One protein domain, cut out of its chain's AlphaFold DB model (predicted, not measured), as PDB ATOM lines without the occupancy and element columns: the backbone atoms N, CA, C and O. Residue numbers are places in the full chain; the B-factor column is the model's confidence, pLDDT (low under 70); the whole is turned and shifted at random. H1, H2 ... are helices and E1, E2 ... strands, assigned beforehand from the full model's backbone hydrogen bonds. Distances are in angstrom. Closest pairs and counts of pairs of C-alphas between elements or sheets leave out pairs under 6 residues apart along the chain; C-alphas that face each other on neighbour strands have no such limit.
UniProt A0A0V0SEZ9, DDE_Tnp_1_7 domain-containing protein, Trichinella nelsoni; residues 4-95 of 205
ATOM      1  N   TYR A   4     -47.988 -23.412  50.854       86.69
ATOM      2  CA  TYR A   4     -47.341 -22.757  51.991       86.69
ATOM      3  C   TYR A   4     -45.859 -22.444  51.742       86.69
ATOM      4  O   TYR A   4     -45.334 -21.477  52.280       86.69
ATOM      5  N   PHE A   5     -45.194 -23.231  50.893       87.62
ATOM      6  CA  PHE A   5     -43.759 -23.120  50.616       87.62
ATOM      7  C   PHE A   5     -43.456 -22.488  49.259       87.62
ATOM      8  O   PHE A   5     -42.298 -22.422  48.858       87.62
ATOM      9  N   THR A   6     -44.485 -22.030  48.539       88.88
ATOM     10  CA  THR A   6     -44.330 -21.517  47.173       88.88
ATOM     11  C   THR A   6     -44.724 -20.038  47.028       88.88
ATOM     12  O   THR A   6     -45.410 -19.693  46.061       88.88
ATOM     13  N   PRO A   7     -44.337 -19.117  47.939       90.12
ATOM     14  CA  PRO A   7     -44.466 -17.703  47.629       90.12
ATOM     15  C   PRO A   7     -43.465 -17.334  46.527       90.12
ATOM     16  O   PRO A   7     -42.396 -17.937  46.382       90.12
ATOM     17  N   TYR A   8     -43.809 -16.315  45.747       88.75
ATOM     18  CA  TYR A   8     -42.992 -15.887  44.616       88.75
ATOM     19  C   TYR A   8     -41.564 -15.481  45.028       88.75
ATOM     20  O   TYR A   8     -40.603 -15.872  44.367       88.75
ATOM     21  N   SER A   9     -41.416 -14.787  46.162       90.44
ATOM     22  CA  SER A   9     -40.115 -14.390  46.719       90.44
ATOM     23  C   SER A   9     -39.188 -15.582  46.976       90.44
ATOM     24  O   SER A   9     -38.013 -15.526  46.626       90.44
ATOM     25  N   THR A  10     -39.712 -16.687  47.515       90.81
ATOM     26  CA  THR A  10     -38.928 -17.909  47.750       90.81
ATOM     27  C   THR A  10     -38.464 -18.531  46.440       90.81
ATOM     28  O   THR A  10     -37.301 -18.900  46.321       90.81
ATOM     29  N   VAL A  11     -39.339 -18.628  45.435       89.81
ATOM     30  CA  VAL A  11     -38.961 -19.190  44.126       89.81
ATOM     31  C   VAL A  11     -37.890 -18.337  43.447       89.81
ATOM     32  O   VAL A  11     -36.964 -18.889  42.852       89.81
ATOM     33  N   GLN A  12     -37.979 -17.013  43.570       90.12
ATOM     34  CA  GLN A  12     -36.943 -16.108  43.085       90.12
ATOM     35  C   GLN A  12     -35.610 -16.331  43.813       90.12
ATOM     36  O   GLN A  12     -34.594 -16.540  43.156       90.12
ATOM     37  N   HIS A  13     -35.620 -16.352  45.144       91.31
ATOM     38  CA  HIS A  13     -34.408 -16.550  45.937       91.31
ATOM     39  C   HIS A  13     -33.745 -17.908  45.657       91.31
ATOM     40  O   HIS A  13     -32.524 -18.007  45.562       91.31
ATOM     41  N   LEU A  14     -34.541 -18.968  45.478       91.38
ATOM     42  CA  LEU A  14     -34.039 -20.285  45.080       91.38
ATOM     43  C   LEU A  14     -33.348 -20.229  43.714       91.38
ATOM     44  O   LEU A  14     -32.258 -20.777  43.565       91.38
ATOM     45  N   LEU A  15     -33.943 -19.529  42.746       89.38
ATOM     46  CA  LEU A  15     -33.369 -19.383  41.411       89.38
ATOM     47  C   LEU A  15     -32.035 -18.624  41.431       89.38
ATOM     48  O   LEU A  15     -31.109 -19.011  40.721       89.38
ATOM     49  N   GLU A  16     -31.920 -17.586  42.260       89.94
ATOM     50  CA  GLU A  16     -30.670 -16.837  42.470       89.94
ATOM     51  C   GLU A  16     -29.547 -17.729  43.028       89.94
ATOM     52  O   GLU A  16     -28.383 -17.543  42.683       89.94
ATOM     53  N   HIS A  17     -29.898 -18.758  43.804       91.94
ATOM     54  CA  HIS A  17     -28.965 -19.751  44.351       91.94
ATOM     55  C   HIS A  17     -28.776 -20.986  43.448       91.94
ATOM     56  O   HIS A  17     -28.214 -21.992  43.878       91.94
ATOM     57  N   GLY A  18     -29.252 -20.946  42.199       89.25
ATOM     58  CA  GLY A  18     -29.116 -22.054  41.247       89.25
ATOM     59  C   GLY A  18     -30.057 -23.237  41.498       89.25
ATOM     60  O   GLY A  18     -29.895 -24.289  40.882       89.25
ATOM     61  N   LEU A  19     -31.054 -23.078  42.373       90.94
ATOM     62  CA  LEU A  19     -32.073 -24.085  42.651       90.94
ATOM     63  C   LEU A  19     -33.334 -23.832  41.825       90.94
ATOM     64  O   LEU A  19     -33.773 -22.704  41.607       90.94
ATOM     65  N   THR A  20     -33.967 -24.917  41.393       90.38
ATOM     66  CA  THR A  20     -35.219 -24.861  40.640       90.38
ATOM     67  C   THR A  20     -36.380 -25.345  41.493       90.38
ATOM     68  O   THR A  20     -36.259 -26.339  42.209       90.38
ATOM     69  N   ALA A  21     -37.525 -24.674  41.396       90.12
ATOM     70  CA  ALA A  21     -38.703 -24.982  42.192       90.12
ATOM     71  C   ALA A  21     -39.952 -25.086  41.317       90.12
ATOM     72  O   ALA A  21     -40.131 -24.342  40.351       90.12
ATOM     73  N   ILE A  22     -40.842 -25.999  41.701       91.00
ATOM     74  CA  ILE A  22     -42.211 -26.088  41.191       91.00
ATOM     75  C   ILE A  22     -43.134 -26.205  42.390       91.00
ATOM     76  O   ILE A  22     -42.932 -27.069  43.252       91.00
ATOM     77  N   GLY A  23     -44.174 -25.384  42.444       90.44
ATOM     78  CA  GLY A  23     -45.153 -25.493  43.511       90.44
ATOM     79  C   GLY A  23     -46.503 -24.889  43.188       90.44
ATOM     80  O   GLY A  23     -46.670 -24.158  42.211       90.44
ATOM     81  N   LEU A  24     -47.480 -25.259  44.009       88.25
ATOM     82  CA  LEU A  24     -48.851 -24.783  43.892       88.25
ATOM     83  C   LEU A  24     -48.954 -23.355  44.431       88.25
ATOM     84  O   LEU A  24     -48.386 -23.053  45.469       88.25
ATOM     85  N   LEU A  25     -49.728 -22.489  43.788       84.44
ATOM     86  CA  LEU A  25     -50.149 -21.220  44.378       84.44
ATOM     87  C   LEU A  25     -51.512 -21.422  45.049       84.44
ATOM     88  O   LEU A  25     -52.414 -22.007  44.451       84.44
ATOM     89  N   GLY A  26     -51.692 -20.937  46.282       68.56
ATOM     90  CA  GLY A  26     -52.875 -21.216  47.121       68.56
ATOM     91  C   GLY A  26     -54.223 -20.704  46.586       68.56
ATOM     92  O   GLY A  26     -55.260 -20.906  47.211       68.56
ATOM     93  N   CYS A  27     -54.253 -20.049  45.427       64.25
ATOM     94  CA  CYS A  27     -55.446 -19.414  44.877       64.25
ATOM     95  C   CYS A  27     -56.281 -20.364  43.999       64.25
ATOM     96  O   CYS A  27     -56.417 -20.145  42.798       64.25
ATOM     97  N   LEU A  28     -56.914 -21.382  44.583       64.69
ATOM     98  CA  LEU A  28     -57.903 -22.210  43.875       64.69
ATOM     99  C   LEU A  28     -59.228 -21.438  43.701       64.69
ATOM    100  O   LEU A  28     -60.159 -21.589  44.487       64.69
ATOM    101  N   ARG A  29     -59.336 -20.581  42.677       64.19
ATOM    102  CA  ARG A  29     -60.619 -19.947  42.306       64.19
ATOM    103  C   ARG A  29     -61.380 -20.828  41.314       64.19
ATOM    104  O   ARG A  29     -60.777 -21.402  40.405       64.19
ATOM    105  N   LYS A  30     -62.708 -20.915  41.459       60.00
ATOM    106  CA  LYS A  30     -63.571 -21.564  40.458       60.00
ATOM    107  C   LYS A  30     -63.379 -20.874  39.106       60.00
ATOM    108  O   LYS A  30     -63.473 -19.648  39.024       60.00
ATOM    109  N   ALA A  31     -63.136 -21.655  38.054       59.56
ATOM    110  CA  ALA A  31     -63.131 -21.154  36.683       59.56
ATOM    111  C   ALA A  31     -64.557 -20.762  36.281       59.56
ATOM    112  O   ALA A  31     -65.301 -21.552  35.701       59.56
ATOM    113  N   ALA A  32     -64.976 -19.538  36.587       55.78
ATOM    114  CA  ALA A  32     -66.121 -18.979  35.892       55.78
ATOM    115  C   ALA A  32     -65.694 -18.751  34.431       55.78
ATOM    116  O   ALA A  32     -64.829 -17.920  34.165       55.78
ATOM    117  N   ARG A  33     -66.292 -19.503  33.495       63.78
ATOM    118  CA  ARG A  33     -66.201 -19.287  32.034       63.78
ATOM    119  C   ARG A  33     -64.842 -19.573  31.361       63.78
ATOM    120  O   ARG A  33     -64.440 -18.825  30.477       63.78
ATOM    121  N   ARG A  34     -64.137 -20.651  31.726       72.12
ATOM    122  CA  ARG A  34     -62.995 -21.157  30.931       72.12
ATOM    123  C   ARG A  34     -63.244 -22.552  30.384       72.12
ATOM    124  O   ARG A  34     -63.863 -23.379  31.058       72.12
ATOM    125  N   ASP A  35     -62.714 -22.805  29.192       77.00
ATOM    126  CA  ASP A  35     -62.790 -24.114  28.557       77.00
ATOM    127  C   ASP A  35     -62.000 -25.164  29.352       77.00
ATOM    128  O   ASP A  35     -60.926 -24.863  29.896       77.00
ATOM    129  N   PRO A  36     -62.508 -26.403  29.452       78.50
ATOM    130  CA  PRO A  36     -61.775 -27.488  30.087       78.50
ATOM    131  C   PRO A  36     -60.455 -27.738  29.349       78.50
ATOM    132  O   PRO A  36     -60.398 -27.663  28.122       78.50
ATOM    133  N   TYR A  37     -59.406 -28.062  30.102       81.44
ATOM    134  CA  TYR A  37     -58.038 -28.256  29.612       81.44
ATOM    135  C   TYR A  37     -57.365 -27.001  29.040       81.44
ATOM    136  O   TYR A  37     -56.293 -27.092  28.442       81.44
ATOM    137  N   SER A  38     -57.949 -25.817  29.244       81.50
ATOM    138  CA  SER A  38     -57.274 -24.563  28.917       81.50
ATOM    139  C   SER A  38     -56.105 -24.310  29.875       81.50
ATOM    140  O   SER A  38     -56.198 -24.526  31.088       81.50
ATOM    141  N   THR A  39     -54.987 -23.850  29.310       84.38
ATOM    142  CA  THR A  39     -53.776 -23.489  30.052       84.38
ATOM    143  C   THR A  39     -53.380 -22.071  29.678       84.38
ATOM    144  O   THR A  39     -53.210 -21.766  28.501       84.38
ATOM    145  N   LEU A  40     -53.219 -21.208  30.675       84.31
ATOM    146  CA  LEU A  40     -52.646 -19.878  30.514       84.31
ATOM    147  C   LEU A  40     -51.281 -19.863  31.186       84.31
ATOM    148  O   LEU A  40     -51.157 -20.318  32.324       84.31
ATOM    149  N   VAL A  41     -50.276 -19.327  30.499       84.06
ATOM    150  CA  VAL A  41     -48.928 -19.178  31.050       84.06
ATOM    151  C   VAL A  41     -48.488 -17.734  30.930       84.06
ATOM    152  O   VAL A  41     -48.586 -17.138  29.861       84.06
ATOM    153  N   VAL A  42     -48.013 -17.190  32.043       85.81
ATOM    154  CA  VAL A  42     -47.381 -15.878  32.120       85.81
ATOM    155  C   VAL A  42     -45.910 -16.113  32.417       85.81
ATOM    156  O   VAL A  42     -45.573 -16.704  33.442       85.81
ATOM    157  N   TYR A  43     -45.049 -15.666  31.511       83.19
ATOM    158  CA  TYR A  43     -43.606 -15.660  31.719       83.19
ATOM    159  C   TYR A  43     -43.187 -14.279  32.194       83.19
ATOM    160  O   TYR A  43     -43.632 -13.267  31.650       83.19
ATOM    161  N   GLU A  44     -42.324 -14.235  33.196       80.94
ATOM    162  CA  GLU A  44     -41.677 -12.990  33.573       80.94
ATOM    163  C   GLU A  44     -40.557 -12.681  32.576       80.94
ATOM    164  O   GLU A  44     -39.706 -13.521  32.305       80.94
ATOM    165  N   HIS A  45     -40.551 -11.474  32.008       61.72
ATOM    166  CA  HIS A  45     -39.653 -11.130  30.900       61.72
ATOM    167  C   HIS A  45     -38.160 -11.207  31.278       61.72
ATOM    168  O   HIS A  45     -37.333 -11.588  30.457       61.72
ATOM    169  N   ASN A  46     -37.828 -10.904  32.539       65.38
ATOM    170  CA  ASN A  46     -36.446 -10.815  33.024       65.38
ATOM    171  C   ASN A  46     -36.008 -12.000  33.899       65.38
ATOM    172  O   ASN A  46     -34.838 -12.084  34.266       65.38
ATOM    173  N   LYS A  47     -36.914 -12.922  34.249       65.94
ATOM    174  CA  LYS A  47     -36.604 -14.068  35.117       65.94
ATOM    175  C   LYS A  47     -37.077 -15.362  34.473       65.94
ATOM    176  O   LYS A  47     -38.102 -15.403  33.809       65.94
ATOM    177  N   LYS A  48     -36.368 -16.466  34.725       81.12
ATOM    178  CA  LYS A  48     -36.750 -17.818  34.265       81.12
ATOM    179  C   LYS A  48     -37.942 -18.395  35.052       81.12
ATOM    180  O   LYS A  48     -37.988 -19.595  35.296       81.12
ATOM    181  N   ILE A  49     -38.870 -17.549  35.493       86.94
ATOM    182  CA  ILE A  49     -40.036 -17.922  36.293       86.94
ATOM    183  C   ILE A  49     -41.278 -17.835  35.406       86.94
ATOM    184  O   ILE A  49     -41.494 -16.853  34.694       86.94
ATOM    185  N   ALA A  50     -42.104 -18.872  35.464       88.19
ATOM    186  CA  ALA A  50     -43.378 -18.948  34.777       88.19
ATOM    187  C   ALA A  50     -44.499 -19.233  35.777       88.19
ATOM    188  O   ALA A  50     -44.394 -20.123  36.628       88.19
ATOM    189  N   MET A  51     -45.597 -18.497  35.644       88.88
ATOM    190  CA  MET A  51     -46.841 -18.764  36.351       88.88
ATOM    191  C   MET A  51     -47.832 -19.415  35.393       88.88
ATOM    192  O   MET A  51     -48.067 -18.927  34.290       88.88
ATOM    193  N   ILE A  52     -48.430 -20.516  35.823       87.81
ATOM    194  CA  ILE A  52     -49.322 -21.339  35.015       87.81
ATOM    195  C   ILE A  52     -50.668 -21.397  35.706       87.81
ATOM    196  O   ILE A  52     -50.754 -21.637  36.906       87.81
ATOM    197  N   ASN A  53     -51.724 -21.213  34.933       88.25
ATOM    198  CA  ASN A  53     -53.095 -21.397  35.361       88.25
ATOM    199  C   ASN A  53     -53.742 -22.445  34.455       88.25
ATOM    200  O   ASN A  53     -53.931 -22.205  33.262       88.25
ATOM    201  N   TYR A  54     -54.057 -23.598  35.032       86.50
ATOM    202  CA  TYR A  54     -54.585 -24.760  34.334       86.50
ATOM    203  C   TYR A  54     -55.985 -25.126  34.833       86.50
ATOM    204  O   TYR A  54     -56.231 -25.183  36.039       86.50
ATOM    205  N   VAL A  55     -56.894 -25.422  33.901       85.88
ATOM    206  CA  VAL A  55     -58.257 -25.881  34.203       85.88
ATOM    207  C   VAL A  55     -58.370 -27.382  33.914       85.88
ATOM    208  O   VAL A  55     -58.503 -27.760  32.751       85.88
ATOM    209  N   PRO A  56     -58.355 -28.268  34.927       80.56
ATOM    210  CA  PRO A  56     -58.329 -29.712  34.686       80.56
ATOM    211  C   PRO A  56     -59.662 -30.265  34.171       80.56
ATOM    212  O   PRO A  56     -59.683 -31.173  33.347       80.56
ATOM    213  N   ARG A  57     -60.792 -29.740  34.657       80.44
ATOM    214  CA  ARG A  57     -62.137 -30.209  34.289       80.44
ATOM    215  C   ARG A  57     -63.133 -29.053  34.244       80.44
ATOM    216  O   ARG A  57     -62.980 -28.056  34.952       80.44
ATOM    217  N   LYS A  58     -64.204 -29.206  33.460       77.75
ATOM    218  CA  LYS A  58     -65.348 -28.284  33.485       77.75
ATOM    219  C   LYS A  58     -65.884 -28.162  34.920       77.75
ATOM    220  O   LYS A  58     -66.050 -29.176  35.595       77.75
ATOM    221  N   ASN A  59     -66.137 -26.933  35.368       73.25
ATOM    222  CA  ASN A  59     -66.624 -26.596  36.715       73.25
ATOM    223  C   ASN A  59     -65.689 -26.990  37.879       73.25
ATOM    224  O   ASN A  59     -66.141 -27.075  39.020       73.25
ATOM    225  N   SER A  60     -64.402 -27.226  37.613       76.94
ATOM    226  CA  SER A  60     -63.400 -27.456  38.661       76.94
ATOM    227  C   SER A  60     -62.661 -26.170  39.044       76.94
ATOM    228  O   SER A  60     -62.742 -25.149  38.356       76.94
ATOM    229  N   ASN A  61     -61.960 -26.218  40.174       82.06
ATOM    230  CA  ASN A  61     -61.074 -25.135  40.573       82.06
ATOM    231  C   ASN A  61     -59.864 -25.067  39.639       82.06
ATOM    232  O   ASN A  61     -59.312 -26.093  39.238       82.06
ATOM    233  N   ASN A  62     -59.439 -23.844  39.349       85.50
ATOM    234  CA  ASN A  62     -58.215 -23.592  38.608       85.50
ATOM    235  C   ASN A  62     -57.007 -23.981  39.443       85.50
ATOM    236  O   ASN A  62     -56.923 -23.619  40.615       85.50
ATOM    237  N   VAL A  63     -56.060 -24.666  38.818       86.25
ATOM    238  CA  VAL A  63     -54.776 -25.013  39.409       86.25
ATOM    239  C   VAL A  63     -53.773 -23.944  39.007       86.25
ATOM    240  O   VAL A  63     -53.451 -23.801  37.828       86.25
ATOM    241  N   PHE A  64     -53.280 -23.198  39.992       89.06
ATOM    242  CA  PHE A  64     -52.188 -22.254  39.792       89.06
ATOM    243  C   PHE A  64     -50.873 -22.897  40.204       89.06
ATOM    244  O   PHE A  64     -50.753 -23.410  41.314       89.06
ATOM    245  N   LEU A  65     -49.888 -22.855  39.318       89.62
ATOM    246  CA  LEU A  65     -48.540 -23.348  39.560       89.62
ATOM    247  C   LEU A  65     -47.543 -22.228  39.301       89.62
ATOM    248  O   LEU A  65     -47.682 -21.471  38.341       89.62
ATOM    249  N   LEU A  66     -46.519 -22.163  40.138       90.06
ATOM    250  CA  LEU A  66     -45.343 -21.338  39.922       90.06
ATOM    251  C   LEU A  66     -44.155 -22.262  39.684       90.06
ATOM    252  O   LEU A  66     -43.939 -23.212  40.441       90.06
ATOM    253  N   THR A  67     -43.406 -22.011  38.617       88.56
ATOM    254  CA  THR A  67     -42.241 -22.817  38.260       88.56
ATOM    255  C   THR A  67     -41.072 -21.942  37.843       88.56
ATOM    256  O   THR A  67     -41.257 -20.954  37.139       88.56
ATOM    257  N   SER A  68     -39.864 -22.331  38.241       88.44
ATOM    258  CA  SER A  68     -38.610 -21.824  37.671       88.44
ATOM    259  C   SER A  68     -37.879 -22.858  36.803       88.44
ATOM    260  O   SER A  68     -36.801 -22.588  36.278       88.44
ATOM    261  N   CYS A  69     -38.457 -24.054  36.632       76.69
ATOM    262  CA  CYS A  69     -37.820 -25.179  35.941       76.69
ATOM    263  C   CYS A  69     -37.973 -25.123  34.417       76.69
ATOM    264  O   CYS A  69     -37.148 -25.672  33.689       76.69
ATOM    265  N   HIS A  70     -39.050 -24.513  33.918       69.38
ATOM    266  CA  HIS A  70     -39.445 -24.646  32.517       69.38
ATOM    267  C   HIS A  70     -39.389 -23.314  31.780       69.38
ATOM    268  O   HIS A  70     -40.141 -22.389  32.071       69.38
ATOM    269  N   THR A  71     -38.545 -23.255  30.754       65.38
ATOM    270  CA  THR A  71     -38.465 -22.123  29.818       65.38
ATOM    271  C   THR A  71     -39.505 -22.199  28.701       65.38
ATOM    272  O   THR A  71     -39.780 -21.193  28.054       65.38
ATOM    273  N   LYS A  72     -40.090 -23.380  28.450       69.62
ATOM    274  CA  LYS A  72     -41.123 -23.588  27.426       69.62
ATOM    275  C   LYS A  72     -42.219 -24.521  27.929       69.62
ATOM    276  O   LYS A  72     -41.942 -25.643  28.351       69.62
ATOM    277  N   LEU A  73     -43.465 -24.075  27.812       75.19
ATOM    278  CA  LEU A  73     -44.647 -24.912  27.986       75.19
ATOM    279  C   LEU A  73     -44.738 -25.915  26.831       75.19
ATOM    280  O   LEU A  73     -44.786 -25.528  25.665       75.19
ATOM    281  N   LYS A  74     -44.824 -27.200  27.170       78.38
ATOM    282  CA  LYS A  74     -45.251 -28.260  26.254       78.38
ATOM    283  C   LYS A  74     -46.527 -28.874  26.812       78.38
ATOM    284  O   LYS A  74     -46.600 -29.149  28.011       78.38
ATOM    285  N   VAL A  75     -47.524 -29.049  25.958       73.62
ATOM    286  CA  VAL A  75     -48.738 -29.804  26.278       73.62
ATOM    287  C   VAL A  75     -48.565 -31.162  25.624       73.62
ATOM    288  O   VAL A  75     -48.302 -31.223  24.421       73.62
ATOM    289  N   ASP A  76     -48.622 -32.223  26.423       66.62
ATOM    290  CA  ASP A  76     -48.619 -33.567  25.864       66.62
ATOM    291  C   ASP A  76     -49.971 -33.792  25.175       66.62
ATOM    292  O   ASP A  76     -51.016 -33.426  25.703       66.62
ATOM    293  N   ASN A  77     -49.942 -34.306  23.950       63.09
ATOM    294  CA  ASN A  77     -51.149 -34.605  23.175       63.09
ATOM    295  C   ASN A  77     -51.372 -36.118  23.052       63.09
ATOM    296  O   ASN A  77     -52.266 -36.551  22.321       63.09
ATOM    297  N   GLN A  78     -50.574 -36.940  23.739       55.19
ATOM    298  CA  GLN A  78     -50.736 -38.384  23.702       55.19
ATOM    299  C   GLN A  78     -52.000 -38.806  24.478       55.19
ATOM    300  O   GLN A  78     -52.198 -38.473  25.642       55.19
ATOM    301  N   GLN A  79     -52.894 -39.539  23.801       50.50
ATOM    302  CA  GLN A  79     -54.059 -40.223  24.394       50.50
ATOM    303  C   GLN A  79     -55.135 -39.345  25.062       50.50
ATOM    304  O   GLN A  79     -55.865 -39.801  25.939       50.50
ATOM    305  N   GLY A  80     -55.312 -38.105  24.598       60.28
ATOM    306  CA  GLY A  80     -56.398 -37.231  25.063       60.28
ATOM    307  C   GLY A  80     -56.137 -36.562  26.415       60.28
ATOM    308  O   GLY A  80     -56.983 -35.796  26.884       60.28
ATOM    309  N   ASP A  81     -54.964 -36.789  27.014       65.12
ATOM    310  CA  ASP A  81     -54.535 -36.094  28.222       65.12
ATOM    311  C   ASP A  81     -53.886 -34.758  27.855       65.12
ATOM    312  O   ASP A  81     -52.682 -34.657  27.669       65.12
ATOM    313  N   LYS A  82     -54.697 -33.703  27.747       72.81
ATOM    314  CA  LYS A  82     -54.258 -32.335  27.404       72.81
ATOM    315  C   LYS A  82     -53.551 -31.627  28.573       72.81
ATOM    316  O   LYS A  82     -53.734 -30.426  28.792       72.81
ATOM    317  N   ARG A  83     -52.829 -32.373  29.408       79.25
ATOM    318  CA  ARG A  83     -52.161 -31.837  30.596       79.25
ATOM    319  C   ARG A  83     -50.851 -31.148  30.212       79.25
ATOM    320  O   ARG A  83     -50.081 -31.666  29.405       79.25
ATOM    321  N   PRO A  84     -50.554 -29.986  30.814       83.31
ATOM    322  CA  PRO A  84     -49.237 -29.377  30.708       83.31
ATOM    323  C   PRO A  84     -48.153 -30.308  31.250       83.31
ATOM    324  O   PRO A  84     -48.313 -30.852  32.342       83.31
ATOM    325  N   ASN A  85     -47.004 -30.398  30.576       84.94
ATOM    326  CA  ASN A  85     -45.854 -31.158  31.081       84.94
ATOM    327  C   ASN A  85     -45.459 -30.728  32.507       84.94
ATOM    328  O   ASN A  85     -45.172 -31.546  33.368       84.94
ATOM    329  N   ILE A  86     -45.577 -29.433  32.788       85.25
ATOM    330  CA  ILE A  86     -45.254 -28.832  34.086       85.25
ATOM    331  C   ILE A  86     -46.176 -29.357  35.205       85.25
ATOM    332  O   ILE A  86     -45.760 -29.491  36.353       85.25
ATOM    333  N   MET A  87     -47.426 -29.698  34.871       85.88
ATOM    334  CA  MET A  87     -48.354 -30.346  35.802       85.88
ATOM    335  C   MET A  87     -47.933 -31.796  36.076       85.88
ATOM    336  O   MET A  87     -48.036 -32.258  37.212       85.88
ATOM    337  N   ASN A  88     -47.440 -32.509  35.059       85.81
ATOM    338  CA  ASN A  88     -46.908 -33.862  35.230       85.81
ATOM    339  C   ASN A  88     -45.651 -33.854  36.106       85.81
ATOM    340  O   ASN A  88     -45.587 -34.623  37.062       85.81
ATOM    341  N   ASP A  89     -44.724 -32.929  35.855       86.75
ATOM    342  CA  ASP A  89     -43.498 -32.765  36.641       86.75
ATOM    343  C   ASP A  89     -43.803 -32.388  38.099       86.75
ATOM    344  O   ASP A  89     -43.234 -32.960  39.033       86.75
ATOM    345  N   TYR A  90     -44.778 -31.500  38.325       88.56
ATOM    346  CA  TYR A  90     -45.270 -31.197  39.671       88.56
ATOM    347  C   TYR A  90     -45.838 -32.440  40.375       88.56
ATOM    348  O   TYR A  90     -45.480 -32.724  41.520       88.56
ATOM    349  N   ASN A  91     -46.704 -33.201  39.699       86.31
ATOM    350  CA  ASN A  91     -47.317 -34.404  40.267       86.31
ATOM    351  C   ASN A  91     -46.288 -35.505  40.554       86.31
ATOM    352  O   ASN A  91     -46.455 -36.259  41.515       86.31
ATOM    353  N   LEU A  92     -45.240 -35.602  39.734       85.56
ATOM    354  CA  LEU A  92     -44.127 -36.519  39.944       85.56
ATOM    355  C   LEU A  92     -43.330 -36.121  41.193       85.56
ATOM    356  O   LEU A  92     -43.083 -36.962  42.055       85.56
ATOM    357  N   GLY A  93     -42.996 -34.834  41.324       84.44
ATOM    358  CA  GLY A  93     -42.223 -34.310  42.450       84.44
ATOM    359  C   GLY A  93     -42.979 -34.267  43.782       84.44
ATOM    360  O   GLY A  93     -42.352 -34.285  44.837       84.44
ATOM    361  N   LYS A  94     -44.320 -34.231  43.772       84.62
ATOM    362  CA  LYS A  94     -45.120 -34.101  45.003       84.62
ATOM    363  C   LYS A  94     -45.128 -35.361  45.878       84.62
ATOM    364  O   LYS A  94     -45.243 -35.261  47.090       84.62
ATOM    365  N   ARG A  95     -44.973 -36.545  45.284       84.19
ATOM    366  CA  ARG A  95     -45.225 -37.824  45.973       84.19
ATOM    367  C   ARG A  95     -44.171 -38.236  47.000       84.19
ATOM    368  O   ARG A  95     -44.400 -39.220  47.692       84.19
TER     369      ARG A  95
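AT A GLANCE: This is residues 4 to 95 of the 205 residues of the protein "DDE_Tnp_1_7 domain-containing protein" of Trichinella nelsoni (UniProt A0A0V0SEZ9). A twisted four-stranded antiparallel sheet, order E1 E4 E3 E2, has H2 across one face, making two layers; H1 sits at one end, and residues 26 to 38 and 68 to 84 form long loops. The 92 printed residues run H1 E1 E2 E3 E4 H2: mixed class, under half in named elements. The whole is compact, radius of gyration of the C-alphas 13.2 A, spanning 38 by 30 by 28 A.

HOW THE PARTS SIT: E2, residues 39 to 43, E3, 50 to 54, and E4, 63 to 67, form a meander of two hairpins; E1, residues 22 to 25, pairs with E4, completing a Greek key, first strand beside fourth. Within hydrogen-bond range are N 40 and O 53, 2.9 A, N 52 and O 65, 2.8 A, and N 23 and O 66, 3.0 A. H2, residues 85 to 95, lies over E1 and E4, height over the sheet 9.4 A; its closest C-alpha pair with E1 is Tyr 90 and Ile 22, 6.1 A. H1, residues 8 to 16, only grazes the sheet. In H1 every O i to N i+4 pair is within range, in H2 6 of 7.

IN THESE COORDINATES: H1, 12.5 A long, begins at C-alpha 8 (-42.992, -15.887, 44.616); H2, 16.3 A, ends at C-alpha 95 (-45.225, -37.824, 45.973).

THE WHOLE: The printed part has no cut. Links E1 to E2 and E4 to H2 are long. Residues 26 to 33, 45 to 47, 70 to 72 and 76 to 81 have pLDDT under 70.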